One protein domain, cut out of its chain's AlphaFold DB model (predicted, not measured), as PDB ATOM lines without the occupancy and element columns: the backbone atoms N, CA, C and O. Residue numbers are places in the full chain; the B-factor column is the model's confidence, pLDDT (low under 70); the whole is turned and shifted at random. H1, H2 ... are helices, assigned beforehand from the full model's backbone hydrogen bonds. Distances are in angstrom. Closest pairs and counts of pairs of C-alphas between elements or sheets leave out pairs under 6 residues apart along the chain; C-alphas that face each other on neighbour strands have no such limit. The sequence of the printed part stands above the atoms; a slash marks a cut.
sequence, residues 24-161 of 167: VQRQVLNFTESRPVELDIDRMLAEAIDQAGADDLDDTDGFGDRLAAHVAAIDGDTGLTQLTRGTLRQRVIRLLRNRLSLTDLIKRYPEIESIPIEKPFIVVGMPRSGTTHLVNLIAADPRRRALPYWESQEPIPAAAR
ATOM      1  N   VAL A  24       9.190 -44.977 -28.012       96.88
ATOM      2  CA  VAL A  24      10.276 -44.108 -27.536       96.88
ATOM      3  C   VAL A  24       9.934 -43.500 -26.175       96.88
ATOM      4  O   VAL A  24      10.753 -43.550 -25.260       96.88
ATOM      5  N   GLN A  25       8.721 -42.965 -26.000       95.12
ATOM      6  CA  GLN A  25       8.288 -42.393 -24.718       95.12
ATOM      7  C   GLN A  25       8.260 -43.449 -23.609       95.12
ATOM      8  O   GLN A  25       8.727 -43.187 -22.501       95.12
ATOM      9  N   ARG A  26       7.779 -44.661 -23.912       95.69
ATOM     10  CA  ARG A  26       7.765 -45.782 -22.964       95.69
ATOM     11  C   ARG A  26       9.179 -46.197 -22.562       95.69
ATOM     12  O   ARG A  26       9.436 -46.447 -21.387       95.69
ATOM     13  N   GLN A  27      10.108 -46.236 -23.517       96.38
ATOM     14  CA  GLN A  27      11.509 -46.539 -23.242       96.38
ATOM     15  C   GLN A  27      12.162 -45.471 -22.354       96.38
ATOM     16  O   GLN A  27      12.855 -45.828 -21.401       96.38
ATOM     17  N   VAL A  28      11.922 -44.183 -22.632       94.50
ATOM     18  CA  VAL A  28      12.417 -43.069 -21.803       94.50
ATOM     19  C   VAL A  28      11.874 -43.171 -20.384       94.50
ATOM     20  O   VAL A  28      12.659 -43.106 -19.441       94.50
ATOM     21  N   LEU A  29      10.566 -43.396 -20.230       94.19
ATOM     22  CA  LEU A  29       9.939 -43.538 -18.920       94.19
ATOM     23  C   LEU A  29      10.560 -44.703 -18.139       94.19
ATOM     24  O   LEU A  29      11.085 -44.494 -17.051       94.19
ATOM     25  N   ASN A  30      10.610 -45.903 -18.722       95.69
ATOM     26  CA  ASN A  30      11.207 -47.080 -18.077       95.69
ATOM     27  C   ASN A  30      12.668 -46.842 -17.660       95.69
ATOM     28  O   ASN A  30      13.100 -47.258 -16.586       95.69
ATOM     29  N   PHE A  31      13.438 -46.155 -18.505       96.00
ATOM     30  CA  PHE A  31      14.822 -45.806 -18.212       96.00
ATOM     31  C   PHE A  31      14.939 -44.846 -17.026       96.00
ATOM     32  O   PHE A  31      15.778 -45.066 -16.152       96.00
ATOM     33  N   THR A  32      14.106 -43.806 -16.965       96.06
ATOM     34  CA  THR A  32      14.111 -42.866 -15.837       96.06
ATOM     35  C   THR A  32      13.598 -43.512 -14.554       96.06
ATOM     36  O   THR A  32      14.200 -43.303 -13.507       96.06
ATOM     37  N   GLU A  33      12.571 -44.362 -14.634       96.25
ATOM     38  CA  GLU A  33      12.019 -45.094 -13.485       96.25
ATOM     39  C   GLU A  33      13.031 -46.078 -12.881       96.25
ATOM     40  O   GLU A  33      13.063 -46.279 -11.671       96.25
ATOM     41  N   SER A  34      13.945 -46.623 -13.693       96.31
ATOM     42  CA  SER A  34      15.040 -47.468 -13.193       96.31
ATOM     43  C   SER A  34      16.082 -46.720 -12.340       96.31
ATOM     44  O   SER A  34      16.990 -47.349 -11.794       96.31
ATOM     45  N   ARG A  35      15.983 -45.386 -12.229       95.19
ATOM     46  CA  ARG A  35      16.930 -44.530 -11.502       95.19
ATOM     47  C   ARG A  35      16.219 -43.665 -10.465       95.19
ATOM     48  O   ARG A  35      15.782 -42.551 -10.770       95.19
ATOM     49  N   PRO A  36      16.150 -44.147  -9.217       94.06
ATOM     50  CA  PRO A  36      15.640 -43.363  -8.110       94.06
ATOM     51  C   PRO A  36      16.380 -42.026  -7.970       94.06
ATOM     52  O   PRO A  36      17.608 -41.962  -7.985       94.06
ATOM     53  N   VAL A  37      15.606 -40.953  -7.842       96.19
ATOM     54  CA  VAL A  37      16.055 -39.583  -7.610       96.19
ATOM     55  C   VAL A  37      15.816 -39.282  -6.143       96.19
ATOM     56  O   VAL A  37      14.670 -39.220  -5.687       96.19
ATOM     57  N   GLU A  38      16.916 -39.086  -5.434       95.50
ATOM     58  CA  GLU A  38      16.945 -38.715  -4.028       95.50
ATOM     59  C   GLU A  38      16.833 -37.191  -3.878       95.50
ATOM     60  O   GLU A  38      17.513 -36.429  -4.577       95.50
ATOM     61  N   LEU A  39      15.965 -36.757  -2.964       96.94
ATOM     62  CA  LEU A  39      15.723 -35.353  -2.625       96.94
ATOM     63  C   LEU A  39      16.360 -35.008  -1.272       96.94
ATOM     64  O   LEU A  39      15.732 -34.418  -0.401       96.94
ATOM     65  N   ASP A  40      17.618 -35.403  -1.099       97.81
ATOM     66  CA  ASP A  40      18.413 -35.087   0.087       97.81
ATOM     67  C   ASP A  40      18.881 -33.624   0.041       97.81
ATOM     68  O   ASP A  40      19.532 -33.193  -0.919       97.81
ATOM     69  N   ILE A  41      18.496 -32.845   1.055       98.31
ATOM     70  CA  ILE A  41      18.751 -31.400   1.114       98.31
ATOM     71  C   ILE A  41      20.248 -31.112   1.187       98.31
ATOM     72  O   ILE A  41      20.716 -30.231   0.467       98.31
ATOM     73  N   ASP A  42      20.998 -31.872   1.984       97.94
ATOM     74  CA  ASP A  42      22.428 -31.647   2.193       97.94
ATOM     75  C   ASP A  42      23.217 -31.891   0.902       97.94
ATOM     76  O   ASP A  42      24.084 -31.098   0.535       97.94
ATOM     77  N   ARG A  43      22.871 -32.935   0.140       98.12
ATOM     78  CA  ARG A  43      23.470 -33.205  -1.176       98.12
ATOM     79  C   ARG A  43      23.101 -32.153  -2.211       98.12
ATOM     80  O   ARG A  43      23.959 -31.737  -2.985       98.12
ATOM     81  N   MET A  44      21.838 -31.725  -2.246       98.50
ATOM     82  CA  MET A  44      21.413 -30.650  -3.148       98.50
ATOM     83  C   MET A  44      22.106 -29.326  -2.810       98.50
ATOM     84  O   MET A  44      22.483 -28.587  -3.719       98.50
ATOM     85  N   LEU A  45      22.300 -29.034  -1.522       98.31
ATOM     86  CA  LEU A  45      23.030 -27.862  -1.062       98.31
ATOM     87  C   LEU A  45      24.514 -27.962  -1.418       98.31
ATOM     88  O   LEU A  45      25.045 -27.014  -1.979       98.31
ATOM     89  N   ALA A  46      25.164 -29.105  -1.193       98.12
ATOM     90  CA  ALA A  46      26.560 -29.312  -1.577       98.12
ATOM     91  C   ALA A  46      26.789 -29.089  -3.085       98.12
ATOM     92  O   ALA A  46      27.731 -28.400  -3.471       98.12
ATOM     93  N   GLU A  47      25.895 -29.598  -3.940       97.69
ATOM     94  CA  GLU A  47      25.934 -29.326  -5.386       97.69
ATOM     95  C   GLU A  47      25.713 -27.841  -5.710       97.69
ATOM     96  O   GLU A  47      26.353 -27.301  -6.611       97.69
ATOM     97  N   ALA A  48      24.814 -27.166  -4.992       96.88
ATOM     98  CA  ALA A  48      24.578 -25.737  -5.175       96.88
ATOM     99  C   ALA A  48      25.786 -24.887  -4.746       96.88
ATOM    100  O   ALA A  48      26.099 -23.915  -5.431       96.88
ATOM    101  N   ILE A  49      26.474 -25.267  -3.664       96.69
ATOM    102  CA  ILE A  49      27.697 -24.625  -3.166       96.69
ATOM    103  C   ILE A  49      28.821 -24.755  -4.191       96.69
ATOM    104  O   ILE A  49      29.434 -23.748  -4.545       96.69
ATOM    105  N   ASP A  50      29.042 -25.959  -4.727       95.69
ATOM    106  CA  ASP A  50      30.034 -26.198  -5.783       95.69
ATOM    107  C   ASP A  50      29.763 -25.327  -7.023       95.69
ATOM    108  O   ASP A  50      30.663 -24.682  -7.559       95.69
ATOM    109  N   GLN A  51      28.494 -25.212  -7.433       93.38
ATOM    110  CA  GLN A  51      28.097 -24.375  -8.570       93.38
ATOM    111  C   GLN A  51      28.192 -22.866  -8.300       93.38
ATOM    112  O   GLN A  51      28.454 -22.099  -9.230       93.38
ATOM    113  N   ALA A  52      27.906 -22.425  -7.073       93.06
ATOM    114  CA  ALA A  52      27.886 -21.011  -6.703       93.06
ATOM    115  C   ALA A  52      29.279 -20.471  -6.349       93.06
ATOM    116  O   ALA A  52      29.527 -19.281  -6.531       93.06
ATOM    117  N   GLY A  53      30.172 -21.325  -5.835       93.50
ATOM    118  CA  GLY A  53      31.437 -20.908  -5.228       93.50
ATOM    119  C   GLY A  53      31.262 -20.167  -3.895       93.50
ATOM    120  O   GLY A  53      32.182 -19.475  -3.467       93.50
ATOM    121  N   ALA A  54      30.090 -20.285  -3.265       93.56
ATOM    122  CA  ALA A  54      29.726 -19.658  -1.996       93.56
ATOM    123  C   ALA A  54      28.896 -20.638  -1.156       93.56
ATOM    124  O   ALA A  54      28.131 -21.425  -1.715       93.56
ATOM    125  N   ASP A  55      29.043 -20.584   0.166       95.94
ATOM    126  CA  ASP A  55      28.485 -21.558   1.113       95.94
ATOM    127  C   ASP A  55      27.536 -20.965   2.162       95.94
ATOM    128  O   ASP A  55      26.962 -21.708   2.958       95.94
ATOM    129  N   ASP A  56      27.311 -19.650   2.136       95.62
ATOM    130  CA  ASP A  56      26.412 -18.990   3.077       95.62
ATOM    131  C   ASP A  56      25.033 -18.710   2.468       95.62
ATOM    132  O   ASP A  56      24.885 -17.902   1.549       95.62
ATOM    133  N   LEU A  57      24.011 -19.369   3.016       93.75
ATOM    134  CA  LEU A  57      22.610 -19.135   2.674       93.75
ATOM    135  C   LEU A  57      22.006 -17.925   3.393       93.75
ATOM    136  O   LEU A  57      20.900 -17.538   3.021       93.75
ATOM    137  N   ASP A  58      22.671 -17.351   4.398       94.06
ATOM    138  CA  ASP A  58      22.113 -16.334   5.298       94.06
ATOM    139  C   ASP A  58      20.727 -16.752   5.818       94.06
ATOM    140  O   ASP A  58      19.698 -16.146   5.517       94.06
ATOM    141  N   ASP A  59      20.667 -17.888   6.519       91.75
ATOM    142  CA  ASP A  59      19.414 -18.435   7.056       91.75
ATOM    143  C   ASP A  59      18.993 -17.726   8.352       91.75
ATOM    144  O   ASP A  59      18.940 -18.305   9.437       91.75
ATOM    145  N   THR A  60      18.729 -16.426   8.243       92.62
ATOM    146  CA  THR A  60      18.244 -15.577   9.339       92.62
ATOM    147  C   THR A  60      16.728 -15.359   9.287       92.62
ATOM    148  O   THR A  60      16.129 -14.908  10.265       92.62
ATOM    149  N   ASP A  61      16.084 -15.728   8.172       92.75
ATOM    150  CA  ASP A  61      14.663 -15.508   7.883       92.75
ATOM    151  C   ASP A  61      13.810 -16.794   7.911       92.75
ATOM    152  O   ASP A  61      12.659 -16.788   7.456       92.75
ATOM    153  N   GLY A  62      14.359 -17.906   8.411       94.75
ATOM    154  CA  GLY A  62      13.690 -19.213   8.436       94.75
ATOM    155  C   GLY A  62      13.562 -19.843   7.046       94.75
ATOM    156  O   GLY A  62      12.549 -20.472   6.724       94.75
ATOM    157  N   PHE A  63      14.548 -19.615   6.179       95.69
ATOM    158  CA  PHE A  63      14.622 -20.213   4.853       95.69
ATOM    159  C   PHE A  63      14.762 -21.736   4.935       95.69
ATOM    160  O   PHE A  63      14.071 -22.432   4.183       95.69
ATOM    161  N   GLY A  64      15.580 -22.253   5.859       96.19
ATOM    162  CA  GLY A  64      15.803 -23.690   6.042       96.19
ATOM    163  C   GLY A  64      14.509 -24.469   6.293       96.19
ATOM    164  O   GLY A  64      14.242 -25.462   5.616       96.19
ATOM    165  N   ASP A  65      13.640 -23.958   7.167       97.12
ATOM    166  CA  ASP A  65      12.344 -24.581   7.470       97.12
ATOM    167  C   ASP A  65      11.427 -24.639   6.239       97.12
ATOM    168  O   ASP A  65      10.776 -25.654   5.966       97.12
ATOM    169  N   ARG A  66      11.390 -23.559   5.444       97.31
ATOM    170  CA  ARG A  66      10.586 -23.508   4.211       97.31
ATOM    171  C   ARG A  66      11.143 -24.431   3.133       97.31
ATOM    172  O   ARG A  66      10.359 -25.044   2.407       97.31
ATOM    173  N   LEU A  67      12.466 -24.547   3.027       97.81
ATOM    174  CA  LEU A  67      13.124 -25.495   2.130       97.81
ATOM    175  C   LEU A  67      12.774 -26.934   2.514       97.81
ATOM    176  O   LEU A  67      12.354 -27.702   1.647       97.81
ATOM    177  N   ALA A  68      12.877 -27.278   3.800       98.12
ATOM    178  CA  ALA A  68      12.539 -28.602   4.309       98.12
ATOM    179  C   ALA A  68      11.075 -28.961   4.027       98.12
ATOM    180  O   ALA A  68      10.793 -30.025   3.476       98.12
ATOM    181  N   ALA A  69      10.145 -28.043   4.307       98.31
ATOM    182  CA  ALA A  69       8.730 -28.233   4.002       98.31
ATOM    183  C   ALA A  69       8.467 -28.400   2.494       98.31
ATOM    184  O   ALA A  69       7.670 -29.248   2.092       98.31
ATOM    185  N   HIS A  70       9.143 -27.618   1.645       98.00
ATOM    186  CA  HIS A  70       8.997 -27.716   0.194       98.00
ATOM    187  C   HIS A  70       9.499 -29.059  -0.350       98.00
ATOM    188  O   HIS A  70       8.812 -29.690  -1.151       98.00
ATOM    189  N   VAL A  71      10.671 -29.509   0.104       98.31
ATOM    190  CA  VAL A  71      11.255 -30.791  -0.305       98.31
ATOM    191  C   VAL A  71      10.411 -31.963   0.191       98.31
ATOM    192  O   VAL A  71      10.118 -32.855  -0.600       98.31
ATOM    193  N   ALA A  72       9.928 -31.923   1.435       98.12
ATOM    194  CA  ALA A  72       9.024 -32.938   1.972       98.12
ATOM    195  C   ALA A  72       7.706 -33.028   1.182       98.12
ATOM    196  O   ALA A  72       7.202 -34.123   0.942       98.12
ATOM    197  N   ALA A  73       7.159 -31.892   0.733       97.81
ATOM    198  CA  ALA A  73       5.955 -31.875  -0.097       97.81
ATOM    199  C   ALA A  73       6.177 -32.523  -1.474       97.81
ATOM    200  O   ALA A  73       5.290 -33.212  -1.969       97.81
ATOM    201  N   ILE A  74       7.351 -32.320  -2.086       97.19
ATOM    202  CA  ILE A  74       7.714 -32.992  -3.342       97.19
ATOM    203  C   ILE A  74       7.918 -34.490  -3.098       97.19
ATOM    204  O   ILE A  74       7.443 -35.310  -3.877       97.19
ATOM    205  N   ASP A  75       8.634 -34.851  -2.035       96.50
ATOM    206  CA  ASP A  75       8.963 -36.243  -1.739       96.50
ATOM    207  C   ASP A  75       7.718 -37.085  -1.427       96.50
ATOM    208  O   ASP A  75       7.621 -38.230  -1.870       96.50
ATOM    209  N   GLY A  76       6.743 -36.485  -0.736       96.75
ATOM    210  CA  GLY A  76       5.465 -37.105  -0.392       96.75
ATOM    211  C   GLY A  76       4.464 -37.241  -1.546       96.75
ATOM    212  O   GLY A  76       3.432 -37.887  -1.359       96.75
ATOM    213  N   ASP A  77       4.727 -36.665  -2.723       95.94
ATOM    214  CA  ASP A  77       3.865 -36.823  -3.898       95.94
ATOM    215  C   ASP A  77       4.196 -38.123  -4.648       95.94
ATOM    216  O   ASP A  77       5.131 -38.212  -5.451       95.94
ATOM    217  N   THR A  78       3.384 -39.152  -4.398       93.56
ATOM    218  CA  THR A  78       3.511 -40.476  -5.024       93.56
ATOM    219  C   THR A  78       3.112 -40.501  -6.502       93.56
ATOM    220  O   THR A  78       3.294 -41.523  -7.157       93.56
ATOM    221  N   GLY A  79       2.529 -39.419  -7.031       93.19
ATOM    222  CA  GLY A  79       2.168 -39.294  -8.443       93.19
ATOM    223  C   GLY A  79       3.333 -38.863  -9.338       93.19
ATOM    224  O   GLY A  79       3.207 -38.877 -10.564       93.19
ATOM    225  N   LEU A  80       4.470 -38.474  -8.755       95.31
ATOM    226  CA  LEU A  80       5.623 -38.007  -9.514       95.31
ATOM    227  C   LEU A  80       6.442 -39.169 -10.075       95.31
ATOM    228  O   LEU A  80       6.982 -39.987  -9.337       95.31
ATOM    229  N   THR A  81       6.635 -39.156 -11.394       95.44
ATOM    230  CA  THR A  81       7.647 -39.989 -12.059       95.44
ATOM    231  C   THR A  81       9.057 -39.596 -11.620       95.44
ATOM    232  O   THR A  81       9.321 -38.445 -11.245       95.44
ATOM    233  N   GLN A  82      10.010 -40.511 -11.768       96.44
ATOM    234  CA  GLN A  82      11.421 -40.238 -11.508       96.44
ATOM    235  C   GLN A  82      11.980 -39.132 -12.411       96.44
ATOM    236  O   GLN A  82      12.814 -38.334 -11.975       96.44
ATOM    237  N   LEU A  83      11.469 -39.013 -13.642       95.88
ATOM    238  CA  LEU A  83      11.790 -37.905 -14.543       95.88
ATOM    239  C   LEU A  83      11.363 -36.548 -13.956       95.88
ATOM    240  O   LEU A  83      12.150 -35.592 -13.940       95.88
ATOM    241  N   THR A  84      10.132 -36.454 -13.448       96.19
ATOM    242  CA  THR A  84       9.627 -35.224 -12.822       96.19
ATOM    243  C   THR A  84      10.386 -34.909 -11.535       96.19
ATOM    244  O   THR A  84      10.791 -33.762 -11.337       96.19
ATOM    245  N   ARG A  85      10.667 -35.918 -10.699       97.56
ATOM    246  CA  ARG A  85      11.493 -35.758  -9.489       97.56
ATOM    247  C   ARG A  85      12.886 -35.224  -9.828       97.56
ATOM    248  O   ARG A  85      13.357 -34.301  -9.169       97.56
ATOM    249  N   GLY A  86      13.507 -35.717 -10.902       97.00
ATOM    250  CA  GLY A  86      14.780 -35.203 -11.421       97.00
ATOM    251  C   GLY A  86      14.716 -33.720 -11.792       97.00
ATOM    252  O   GLY A  86      15.566 -32.935 -11.375       97.00
ATOM    253  N   THR A  87      13.670 -33.316 -12.516       97.25
ATOM    254  CA  THR A  87      13.439 -31.907 -12.880       97.25
ATOM    255  C   THR A  87      13.260 -31.018 -11.646       97.25
ATOM    256  O   THR A  87      13.841 -29.933 -11.569       97.25
ATOM    257  N   LEU A  88      12.483 -31.471 -10.658       97.94
ATOM    258  CA  LEU A  88      12.244 -30.724  -9.421       97.94
ATOM    259  C   LEU A  88      13.509 -30.613  -8.565       97.94
ATOM    260  O   LEU A  88      13.811 -29.521  -8.089       97.94
ATOM    261  N   ARG A  89      14.302 -31.686  -8.456       98.12
ATOM    262  CA  ARG A  89      15.618 -31.666  -7.803       98.12
ATOM    263  C   ARG A  89      16.523 -30.588  -8.403       98.12
ATOM    264  O   ARG A  89      17.054 -29.749  -7.682       98.12
ATOM    265  N   GLN A  90      16.653 -30.562  -9.732       97.75
ATOM    266  CA  GLN A  90      17.470 -29.557 -10.424       97.75
ATOM    267  C   GLN A  90      16.931 -28.133 -10.232       97.75
ATOM    268  O   GLN A  90      17.703 -27.183 -10.096       97.75
ATOM    269  N   ARG A  91      15.604 -27.967 -10.152       97.25
ATOM    270  CA  ARG A  91      14.991 -26.678  -9.817       97.25
ATOM    271  C   ARG A  91      15.371 -26.217  -8.408       97.25
ATOM    272  O   ARG A  91      15.700 -25.043  -8.258       97.25
ATOM    273  N   VAL A  92      15.331 -27.101  -7.409       98.12
ATOM    274  CA  VAL A  92      15.724 -26.782  -6.025       98.12
ATOM    275  C   VAL A  92      17.196 -26.378  -5.965       98.12
ATOM    276  O   VAL A  92      17.499 -25.305  -5.451       98.12
ATOM    277  N   ILE A  93      18.093 -27.151  -6.584       97.88
ATOM    278  CA  ILE A  93      19.533 -26.840  -6.642       97.88
ATOM    279  C   ILE A  93      19.781 -25.463  -7.261       97.88
ATOM    280  O   ILE A  93      20.509 -24.650  -6.697       97.88
ATOM    281  N   ARG A  94      19.129 -25.148  -8.386       96.19
ATOM    282  CA  ARG A  94      19.256 -23.832  -9.027       96.19
ATOM    283  C   ARG A  94      18.793 -22.691  -8.117       96.19
ATOM    284  O   ARG A  94      19.410 -21.629  -8.113       96.19
ATOM    285  N   LEU A  95      17.706 -22.882  -7.367       96.19
ATOM    286  CA  LEU A  95      17.209 -21.872  -6.427       96.19
ATOM    287  C   LEU A  95      18.164 -21.683  -5.240       96.19
ATOM    288  O   LEU A  95      18.417 -20.542  -4.862       96.19
ATOM    289  N   LEU A  96      18.735 -22.771  -4.710       97.12
ATOM    290  CA  LEU A  96      19.777 -22.719  -3.679       97.12
ATOM    291  C   LEU A  96      21.011 -21.967  -4.184       97.12
ATOM    292  O   LEU A  96      21.439 -21.009  -3.547       97.12
ATOM    293  N   ARG A  97      21.511 -22.321  -5.374       95.94
ATOM    294  CA  ARG A  97      22.630 -21.636  -6.038       95.94
ATOM    295  C   ARG A  97      22.365 -20.136  -6.161       95.94
ATOM    296  O   ARG A  97      23.215 -19.334  -5.800       95.94
ATOM    297  N   ASN A  98      21.182 -19.749  -6.642       95.19
ATOM    298  CA  ASN A  98      20.815 -18.338  -6.784       95.19
ATOM    299  C   ASN A  98      20.810 -17.598  -5.441       95.19
ATOM    300  O   ASN A  98      21.241 -16.449  -5.398       95.19
ATOM    301  N   ARG A  99      20.338 -18.237  -4.362       95.38
ATOM    302  CA  ARG A  99      20.375 -17.644  -3.022       95.38
ATOM    303  C   ARG A  99      21.814 -17.468  -2.537       95.38
ATOM    304  O   ARG A  99      22.158 -16.360  -2.154       95.38
ATOM    305  N   LEU A 100      22.650 -18.503  -2.642       95.88
ATOM    306  CA  LEU A 100      24.077 -18.443  -2.288       95.88
ATOM    307  C   LEU A 100      24.793 -17.305  -3.031       95.88
ATOM    308  O   LEU A 100      25.477 -16.486  -2.423       95.88
ATOM    309  N   SER A 101      24.583 -17.207  -4.348       94.31
ATOM    310  CA  SER A 101      25.166 -16.136  -5.161       94.31
ATOM    311  C   SER A 101      24.645 -14.747  -4.778       94.31
ATOM    312  O   SER A 101      25.399 -13.781  -4.868       94.31
ATOM    313  N   LEU A 102      23.381 -14.625  -4.355       93.81
ATOM    314  CA  LEU A 102      22.801 -13.356  -3.903       93.81
ATOM    315  C   LEU A 102      23.388 -12.922  -2.570       93.81
ATOM    316  O   LEU A 102      23.816 -11.778  -2.453       93.81
ATOM    317  N   THR A 103      23.464 -13.836  -1.609       94.75
ATOM    318  CA  THR A 103      24.091 -13.579  -0.314       94.75
ATOM    319  C   THR A 103      25.542 -13.130  -0.491       94.75
ATOM    320  O   THR A 103      25.949 -12.116   0.076       94.75
ATOM    321  N   ASP A 104      26.316 -13.820  -1.332       94.69
ATOM    322  CA  ASP A 104      27.690 -13.420  -1.652       94.69
ATOM    323  C   ASP A 104      27.765 -12.038  -2.331       94.69
ATOM    324  O   ASP A 104      28.592 -11.202  -1.958       94.69
ATOM    325  N   LEU A 105      26.883 -11.757  -3.297       93.69
ATOM    326  CA  LEU A 105      26.849 -10.465  -3.984       93.69
ATOM    327  C   LEU A 105      26.573  -9.309  -3.013       93.69
ATOM    328  O   LEU A 105      27.274  -8.301  -3.069       93.69
ATOM    329  N   ILE A 106      25.591  -9.457  -2.121       94.12
ATOM    330  CA  ILE A 106      25.240  -8.431  -1.129       94.12
ATOM    331  C   ILE A 106      26.383  -8.212  -0.134       94.12
ATOM    332  O   ILE A 106      26.703  -7.071   0.186       94.12
ATOM    333  N   LYS A 107      27.077  -9.273   0.291       93.88
ATOM    334  CA  LYS A 107      28.275  -9.141   1.138       93.88
ATOM    335  C   LYS A 107      29.406  -8.376   0.454       93.88
ATOM    336  O   LYS A 107      30.112  -7.617   1.114       93.88
ATOM    337  N   ARG A 108      29.602  -8.592  -0.852       94.25
ATOM    338  CA  ARG A 108      30.627  -7.892  -1.641       94.25
ATOM    339  C   ARG A 108      30.257  -6.440  -1.937       94.25
ATOM    340  O   ARG A 108      31.160  -5.608  -1.991       94.25
ATOM    341  N   TYR A 109      28.970  -6.154  -2.115       95.25
ATOM    342  CA  TYR A 109      28.441  -4.838  -2.484       95.25
ATOM    343  C   TYR A 109      27.266  -4.441  -1.574       95.25
ATOM    344  O   TYR A 109      26.111  -4.418  -2.022       95.25
ATOM    345  N   PRO A 110      27.526  -4.130  -0.290       96.44
ATOM    346  CA  PRO A 110      26.475  -3.790   0.672       96.44
ATOM    347  C   PRO A 110      25.683  -2.532   0.280       96.44
ATOM    348  O   PRO A 110      24.550  -2.341   0.715       96.44
ATOM    349  N   GLU A 111      26.228  -1.675  -0.589       96.62
ATOM    350  CA  GLU A 111      25.525  -0.517  -1.138       96.62
ATOM    351  C   GLU A 111      24.263  -0.884  -1.936       96.62
ATOM    352  O   GLU A 111      23.370  -0.041  -2.047       96.62
ATOM    353  N   ILE A 112      24.139  -2.120  -2.442       96.00
ATOM    354  CA  ILE A 112      22.941  -2.593  -3.155       96.00
ATOM    355  C   ILE A 112      21.694  -2.445  -2.278       96.00
ATOM    356  O   ILE A 112      20.649  -2.008  -2.764       96.00
ATOM    357  N   GLU A 113      21.807  -2.737  -0.981       95.38
ATOM    358  CA  GLU A 113      20.687  -2.640  -0.036       95.38
ATOM    359  C   GLU A 113      20.233  -1.195   0.205       95.38
ATOM    360  O   GLU A 113      19.114  -0.954   0.657       95.38
ATOM    361  N   SER A 114      21.078  -0.218  -0.133       96.88
ATOM    362  CA  SER A 114      20.771   1.207   0.003       96.88
ATOM    363  C   SER A 114      20.125   1.827  -1.241       96.88
ATOM    364  O   SER A 114      19.710   2.986  -1.190       96.88
ATOM    365  N   ILE A 115      20.015   1.086  -2.354       96.50
ATOM    366  CA  ILE A 115      19.445   1.597  -3.608       96.50
ATOM    367  C   ILE A 115      17.930   1.827  -3.433       96.50
ATOM    368  O   ILE A 115      17.179   0.866  -3.246       96.50
ATOM    369  N   PRO A 116      17.430   3.074  -3.542       96.56
ATOM    370  CA  PRO A 116      16.004   3.345  -3.414       96.56
ATOM    371  C   PRO A 116      15.234   2.869  -4.654       96.56
ATOM    372  O   PRO A 116      15.550   3.236  -5.787       96.56
ATOM    373  N   ILE A 117      14.167   2.096  -4.441       95.12
ATOM    374  CA  ILE A 117      13.224   1.707  -5.499       95.12
ATOM    375  C   ILE A 117      12.021   2.653  -5.472       95.12
ATOM    376  O   ILE A 117      11.067   2.473  -4.715       95.12
ATOM    377  N   GLU A 118      12.064   3.696  -6.302       95.38
ATOM    378  CA  GLU A 118      11.031   4.731  -6.328       95.38
ATOM    379  C   GLU A 118       9.812   4.330  -7.170       95.38
ATOM    380  O   GLU A 118       9.918   4.053  -8.364       95.38
ATOM    381  N   LYS A 119       8.620   4.380  -6.559       94.81
ATOM    382  CA  LYS A 119       7.312   4.220  -7.230       94.81
ATOM    383  C   LYS A 119       7.231   2.971  -8.140       94.81
ATOM    384  O   LYS A 119       6.904   3.107  -9.326       94.81
ATOM    385  N   PRO A 120       7.498   1.754  -7.620       95.62
ATOM    386  CA  PRO A 120       7.391   0.535  -8.413       95.62
ATOM    387  C   PRO A 120       5.936   0.268  -8.815       95.62
ATOM    388  O   PRO A 120       5.007   0.489  -8.037       95.62
ATOM    389  N   PHE A 121       5.737  -0.263 -10.022       94.62
ATOM    390  CA  PHE A 121       4.454  -0.842 -10.404       94.62
ATOM    391  C   PHE A 121       4.449  -2.334 -10.110       94.62
ATOM    392  O   PHE A 121       5.275  -3.080 -10.630       94.62
ATOM    393  N   ILE A 122       3.486  -2.759  -9.298       95.62
ATOM    394  CA  ILE A 122       3.296  -4.155  -8.920       95.62
ATOM    395  C   ILE A 122       1.949  -4.599  -9.485       95.62
ATOM    396  O   ILE A 122       0.901  -4.091  -9.090       95.62
ATOM    397  N   VAL A 123       1.982  -5.529 -10.440       94.94
ATOM    398  CA  VAL A 123       0.775  -6.114 -11.035       94.94
ATOM    399  C   VAL A 123       0.431  -7.394 -10.278       94.94
ATOM    400  O   VAL A 123       1.211  -8.343 -10.279       94.94
ATOM    401  N   VAL A 124      -0.749  -7.430  -9.662       95.94
ATOM    402  CA  VAL A 124      -1.269  -8.592  -8.925       95.94
ATOM    403  C   VAL A 124      -2.648  -8.951  -9.472       95.94
ATOM    404  O   VAL A 124      -3.446  -8.073  -9.789       95.94
ATOM    405  N   GLY A 125      -2.935 -10.244  -9.597       95.00
ATOM    406  CA  GLY A 125      -4.225 -10.750 -10.059       95.00
ATOM    407  C   GLY A 125      -4.260 -12.273 -10.053       95.00
ATOM    408  O   GLY A 125      -3.231 -12.926  -9.879       95.00
ATOM    409  N   MET A 126      -5.451 -12.843 -10.232       97.00
ATOM    410  CA  MET A 126      -5.605 -14.294 -10.340       97.00
ATOM    411  C   MET A 126      -4.892 -14.834 -11.591       97.00
ATOM    412  O   MET A 126      -4.771 -14.121 -12.597       97.00
ATOM    413  N   PRO A 127      -4.464 -16.110 -11.588       94.81
ATOM    414  CA  PRO A 127      -4.036 -16.765 -12.814       94.81
ATOM    415  C   PRO A 127      -5.092 -16.582 -13.909       94.81
ATOM    416  O   PRO A 127      -6.285 -16.738 -13.663       94.81
ATOM    417  N   ARG A 128      -4.644 -16.257 -15.128       94.50
ATOM    418  CA  ARG A 128      -5.506 -16.053 -16.310       94.50
ATOM    419  C   ARG A 128      -6.405 -14.800 -16.278       94.50
ATOM    420  O   ARG A 128      -7.315 -14.711 -17.090       94.50
ATOM    421  N   SER A 129      -6.110 -13.788 -15.452       96.94
ATOM    422  CA  SER A 129      -6.859 -12.511 -15.414       96.94
ATOM    423  C   SER A 129      -6.328 -11.408 -16.352       96.94
ATOM    424  O   SER A 129      -6.624 -10.232 -16.155       96.94
ATOM    425  N   GLY A 130      -5.475 -11.745 -17.325       96.44
ATOM    426  CA  GLY A 130      -4.854 -10.766 -18.231       96.44
ATOM    427  C   GLY A 130      -3.628 -10.028 -17.669       96.44
ATOM    428  O   GLY A 130      -3.100  -9.138 -18.334       96.44
ATOM    429  N   THR A 131      -3.116 -10.415 -16.493       96.25
ATOM    430  CA  THR A 131      -1.920  -9.804 -15.876       96.25
ATOM    431  C   THR A 131      -0.687  -9.859 -16.780       96.25
ATOM    432  O   THR A 131       0.049  -8.882 -16.853       96.25
ATOM    433  N   THR A 132      -0.497 -10.940 -17.545       94.69
ATOM    434  CA  THR A 132       0.586 -11.049 -18.538       94.69
ATOM    435  C   THR A 132       0.510  -9.956 -19.605       94.69
ATOM    436  O   THR A 132       1.528  -9.358 -19.943       94.69
ATOM    437  N   HIS A 133      -0.689  -9.660 -20.121       96.19
ATOM    438  CA  HIS A 133      -0.868  -8.596 -21.110       96.19
ATOM    439  C   HIS A 133      -0.539  -7.228 -20.505       96.19
ATOM    440  O   HIS A 133       0.184  -6.446 -21.115       96.19
ATOM    441  N   LEU A 134      -1.006  -6.973 -19.278       95.94
ATOM    442  CA  LEU A 134      -0.738  -5.722 -18.573       95.94
ATOM    443  C   LEU A 134       0.759  -5.523 -18.282       95.94
ATOM    444  O   LEU A 134       1.278  -4.437 -18.527       95.94
ATOM    445  N   VAL A 135       1.463  -6.559 -17.811       95.31
ATOM    446  CA  VAL A 135       2.919  -6.507 -17.586       95.31
ATOM    447  C   VAL A 135       3.653  -6.186 -18.886       95.31
ATOM    448  O   VAL A 135       4.485  -5.283 -18.894       95.31
ATOM    449  N   ASN A 136       3.306  -6.849 -19.993       94.56
ATOM    450  CA  ASN A 136       3.938  -6.600 -21.290       94.56
ATOM    451  C   ASN A 136       3.659  -5.184 -21.816       94.56
ATOM    452  O   ASN A 136       4.551  -4.556 -22.381       94.56
ATOM    453  N   LEU A 137       2.446  -4.662 -21.608       96.25
ATOM    454  CA  LEU A 137       2.090  -3.300 -22.003       96.25
ATOM    455  C   LEU A 137       2.900  -2.253 -21.226       96.25
ATOM    456  O   LEU A 137       3.413  -1.311 -21.821       96.25
ATOM    457  N   ILE A 138       3.048  -2.426 -19.909       95.38
ATOM    458  CA  ILE A 138       3.855  -1.527 -19.070       95.38
ATOM    459  C   ILE A 138       5.344  -1.638 -19.430       95.38
ATOM    460  O   ILE A 138       6.039  -0.623 -19.476       95.38
ATOM    461  N   ALA A 139       5.828  -2.853 -19.707       94.62
ATOM    462  CA  ALA A 139       7.216  -3.128 -20.079       94.62
ATOM    463  C   ALA A 139       7.628  -2.527 -21.435       94.62
ATOM    464  O   ALA A 139       8.819  -2.404 -21.700       94.62
ATOM    465  N   ALA A 140       6.670  -2.137 -22.282       95.56
ATOM    466  CA  ALA A 140       6.952  -1.488 -23.560       95.56
ATOM    467  C   ALA A 140       7.428  -0.025 -23.419       95.56
ATOM    468  O   ALA A 140       7.948   0.531 -24.384       95.56
ATOM    469  N   ASP A 141       7.257   0.615 -22.252       96.00
ATOM    470  CA  ASP A 141       7.789   1.960 -21.991       96.00
ATOM    471  C   ASP A 141       9.303   1.880 -21.710       96.00
ATOM    472  O   ASP A 141       9.691   1.397 -20.645       96.00
ATOM    473  N   PRO A 142      10.181   2.394 -22.599       94.00
ATOM    474  CA  PRO A 142      11.634   2.266 -22.456       94.00
ATOM    475  C   PRO A 142      12.203   3.025 -21.249       94.00
ATOM    476  O   PRO A 142      13.355   2.825 -20.878       94.00
ATOM    477  N   ARG A 143      11.414   3.899 -20.610       94.12
ATOM    478  CA  ARG A 143      11.803   4.581 -19.365       94.12
ATOM    479  C   ARG A 143      11.648   3.681 -18.138       94.12
ATOM    480  O   ARG A 143      11.924   4.119 -17.023       94.12
ATOM    481  N   ARG A 144      11.139   2.459 -18.315       91.62
ATOM    482  CA  ARG A 144      10.876   1.495 -17.249       91.62
ATOM    483  C   ARG A 144      11.740   0.265 -17.437       91.62
ATOM    484  O   ARG A 144      11.935  -0.222 -18.544       91.62
ATOM    485  N   ARG A 145      12.193  -0.278 -16.313       93.12
ATOM    486  CA  ARG A 145      12.824  -1.590 -16.261       93.12
ATOM    487  C   ARG A 145      11.771  -2.625 -15.880       93.12
ATOM    488  O   ARG A 145      11.206  -2.553 -14.792       93.12
ATOM    489  N   ALA A 146      11.517  -3.577 -16.769       93.56
ATOM    490  CA  ALA A 146      10.781  -4.799 -16.454       93.56
ATOM    491  C   ALA A 146      11.776  -5.936 -16.207       93.56
ATOM    492  O   ALA A 146      12.828  -5.955 -16.843       93.56
ATOM    493  N   LEU A 147      11.452  -6.868 -15.306       92.25
ATOM    494  CA  LEU A 147      12.285  -8.042 -15.032       92.25
ATOM    495  C   LEU A 147      12.250  -8.992 -16.242       92.25
ATOM    496  O   LEU A 147      11.195  -9.580 -16.510       92.25
ATOM    497  N   PRO A 148      13.359  -9.176 -16.978       90.62
ATOM    498  CA  PRO A 148      13.408 -10.148 -18.057       90.62
ATOM    499  C   PRO A 148      13.269 -11.570 -17.509       90.62
ATOM    500  O   PRO A 148      13.737 -11.884 -16.413       90.62
ATOM    501  N   TYR A 149      12.683 -12.472 -18.300       89.62
ATOM    502  CA  TYR A 149      12.509 -13.863 -17.870       89.62
ATOM    503  C   TYR A 149      13.845 -14.539 -17.529       89.62
ATOM    504  O   TYR A 149      13.923 -15.251 -16.530       89.62
ATOM    505  N   TRP A 150      14.903 -14.278 -18.304       90.94
ATOM    506  CA  TRP A 150      16.227 -14.847 -18.040       90.94
ATOM    507  C   TRP A 150      16.779 -14.398 -16.678       90.94
ATOM    508  O   TRP A 150      17.247 -15.240 -15.919       90.94
ATOM    509  N   GLU A 151      16.625 -13.118 -16.319       91.00
ATOM    510  CA  GLU A 151      17.101 -12.567 -15.043       91.00
ATOM    511  C   GLU A 151      16.317 -13.163 -13.864       91.00
ATOM    512  O   GLU A 151      16.871 -13.420 -12.803       91.00
ATOM    513  N   SER A 152      15.034 -13.495 -14.060       89.94
ATOM    514  CA  SER A 152      14.252 -14.212 -13.041       89.94
ATOM    515  C   SER A 152      14.745 -15.641 -12.776       89.94
ATOM    516  O   SER A 152      14.533 -16.177 -11.688       89.94
ATOM    517  N   GLN A 153      15.357 -16.292 -13.773       90.88
ATOM    518  CA  GLN A 153      15.859 -17.664 -13.649       90.88
ATOM    519  C   GLN A 153      17.304 -17.689 -13.147       90.88
ATOM    520  O   GLN A 153      17.654 -18.547 -12.334       90.88
ATOM    521  N   GLU A 154      18.129 -16.756 -13.621       89.19
ATOM    522  CA  GLU A 154      19.553 -16.638 -13.310       89.19
ATOM    523  C   GLU A 154      19.906 -15.166 -13.030       89.19
ATOM    524  O   GLU A 154      20.475 -14.493 -13.888       89.19
ATOM    525  N   PRO A 155      19.548 -14.639 -11.842       88.75
ATOM    526  CA  PRO A 155      19.729 -13.222 -11.520       88.75
ATOM    527  C   PRO A 155      21.201 -12.838 -11.371       88.75
ATOM    528  O   PRO A 155      21.571 -11.686 -11.583       88.75
ATOM    529  N   ILE A 156      22.044 -13.803 -10.994       88.31
ATOM    530  CA  ILE A 156      23.469 -13.601 -10.759       88.31
ATOM    531  C   ILE A 156      24.212 -14.645 -11.587       88.31
ATOM    532  O   ILE A 156      24.150 -15.836 -11.266       88.31
ATOM    533  N   PRO A 157      24.872 -14.232 -12.681       67.38
ATOM    534  CA  PRO A 157      25.712 -15.129 -13.454       67.38
ATOM    535  C   PRO A 157      26.822 -15.700 -12.568       67.38
ATOM    536  O   PRO A 157      27.425 -14.974 -11.776       67.38
ATOM    537  N   ALA A 158      27.133 -16.988 -12.727       62.41
ATOM    538  CA  ALA A 158      28.330 -17.563 -12.117       62.41
ATOM    539  C   ALA A 158      29.567 -16.760 -12.554       62.41
ATOM    540  O   ALA A 158      29.625 -16.312 -13.701       62.41
ATOM    541  N   ALA A 159      30.572 -16.609 -11.684       59.47
ATOM    542  CA  ALA A 159      31.752 -15.776 -11.951       59.47
ATOM    543  C   ALA A 159      32.451 -16.101 -13.291       59.47
ATOM    544  O   ALA A 159      32.921 -15.201 -13.979       59.47
ATOM    545  N   ALA A 160      32.436 -17.369 -13.721       55.22
ATOM    546  CA  ALA A 160      32.978 -17.817 -15.010       55.22
ATOM    547  C   ALA A 160      32.206 -17.314 -16.254       55.22
ATOM    548  O   ALA A 160      32.685 -17.460 -17.376       55.22
ATOM    549  N   ARG A 161      31.002 -16.759 -16.072       51.78
ATOM    550  CA  ARG A 161      30.137 -16.172 -17.110       51.78
ATOM    551  C   ARG A 161      29.839 -14.693 -16.862       51.78
ATOM    552  O   ARG A 161      28.986 -14.134 -17.550       51.78
TER     553      ARG A 161
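AT A GLANCE: This is residues 24 to 161 of the 167 residues of an uncharacterized protein of Mycobacterium kansasii (UniProt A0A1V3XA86). One long helix, H4, is the core of a loose, open model: H2 packs on it and crosses it, H3 runs beside it the opposite way, and H1 makes a corner with its first residues. Beyond the last residues of H4, the chain swings out in a wide loop through H5 and residues 115 to 130 to the distant H6, then folds back through H7 towards H4. The printed part has 138 residues with seven named helices, H1 to H7 in chain order, and no named strand, in the class all helix. It is loose, with a radius of gyration of the C-alphas of 18.8 A and spans of 52 by 38 by 30 A.

IN THESE COORDINATES: H4, residues 82 to 108, is 38.9 A long and begins at C-alpha 82 at (11.421, -40.238, -11.508). Before it come H1, residues 24 to 33, 14.2 A, from C-alpha 24 at (10.276, -44.108, -27.536), H2, residues 41 to 52, 15.9 A, and H3, residues 63 to 75, 18.2 A. After it come H5, residues 110 to 114, H6, residues 131 to 139, 12.1 A, and H7, residues 149 to 153, ending at C-alpha 153 at (15.859, -17.664, -13.649).

HOW THE PARTS SIT: H4 touches H2 with residues 89 to 101 alone, at a steep tilt of 54 degrees; the closest C-alphas, of Ala 48 and Arg 97, are 4.6 A apart. H4 touches H1 with residues 82 to 83 alone, closest at the C-alphas of Glu 33 and Gln 82, 5.3 A. H3 and H4 are close but not clearly touching, at a shallow tilt of 10 degrees, opposite ways; their closest C-alphas, of Ile 74 and Arg 85, are 7.7 A apart. H4 and H7 are near each other, while H6 is apart from H4. Every O i to N i+4 pair is within hydrogen-bond range in H1, H2, H3, H4, H6 and H7; H5 has 0 of 1, but 2 of 2 O i to N i+3 pairs.

THE WHOLE: The two C-alphas farthest apart, of Val 24 and Ser 114, are 54.1 A apart. The printed part has no cut, and the link from H5 to H6 is long. Residues 106 to 119 and 125 to 130 stand free. Mean pLDDT of the printed part is 94.1; residues 157 to 161 are under 70.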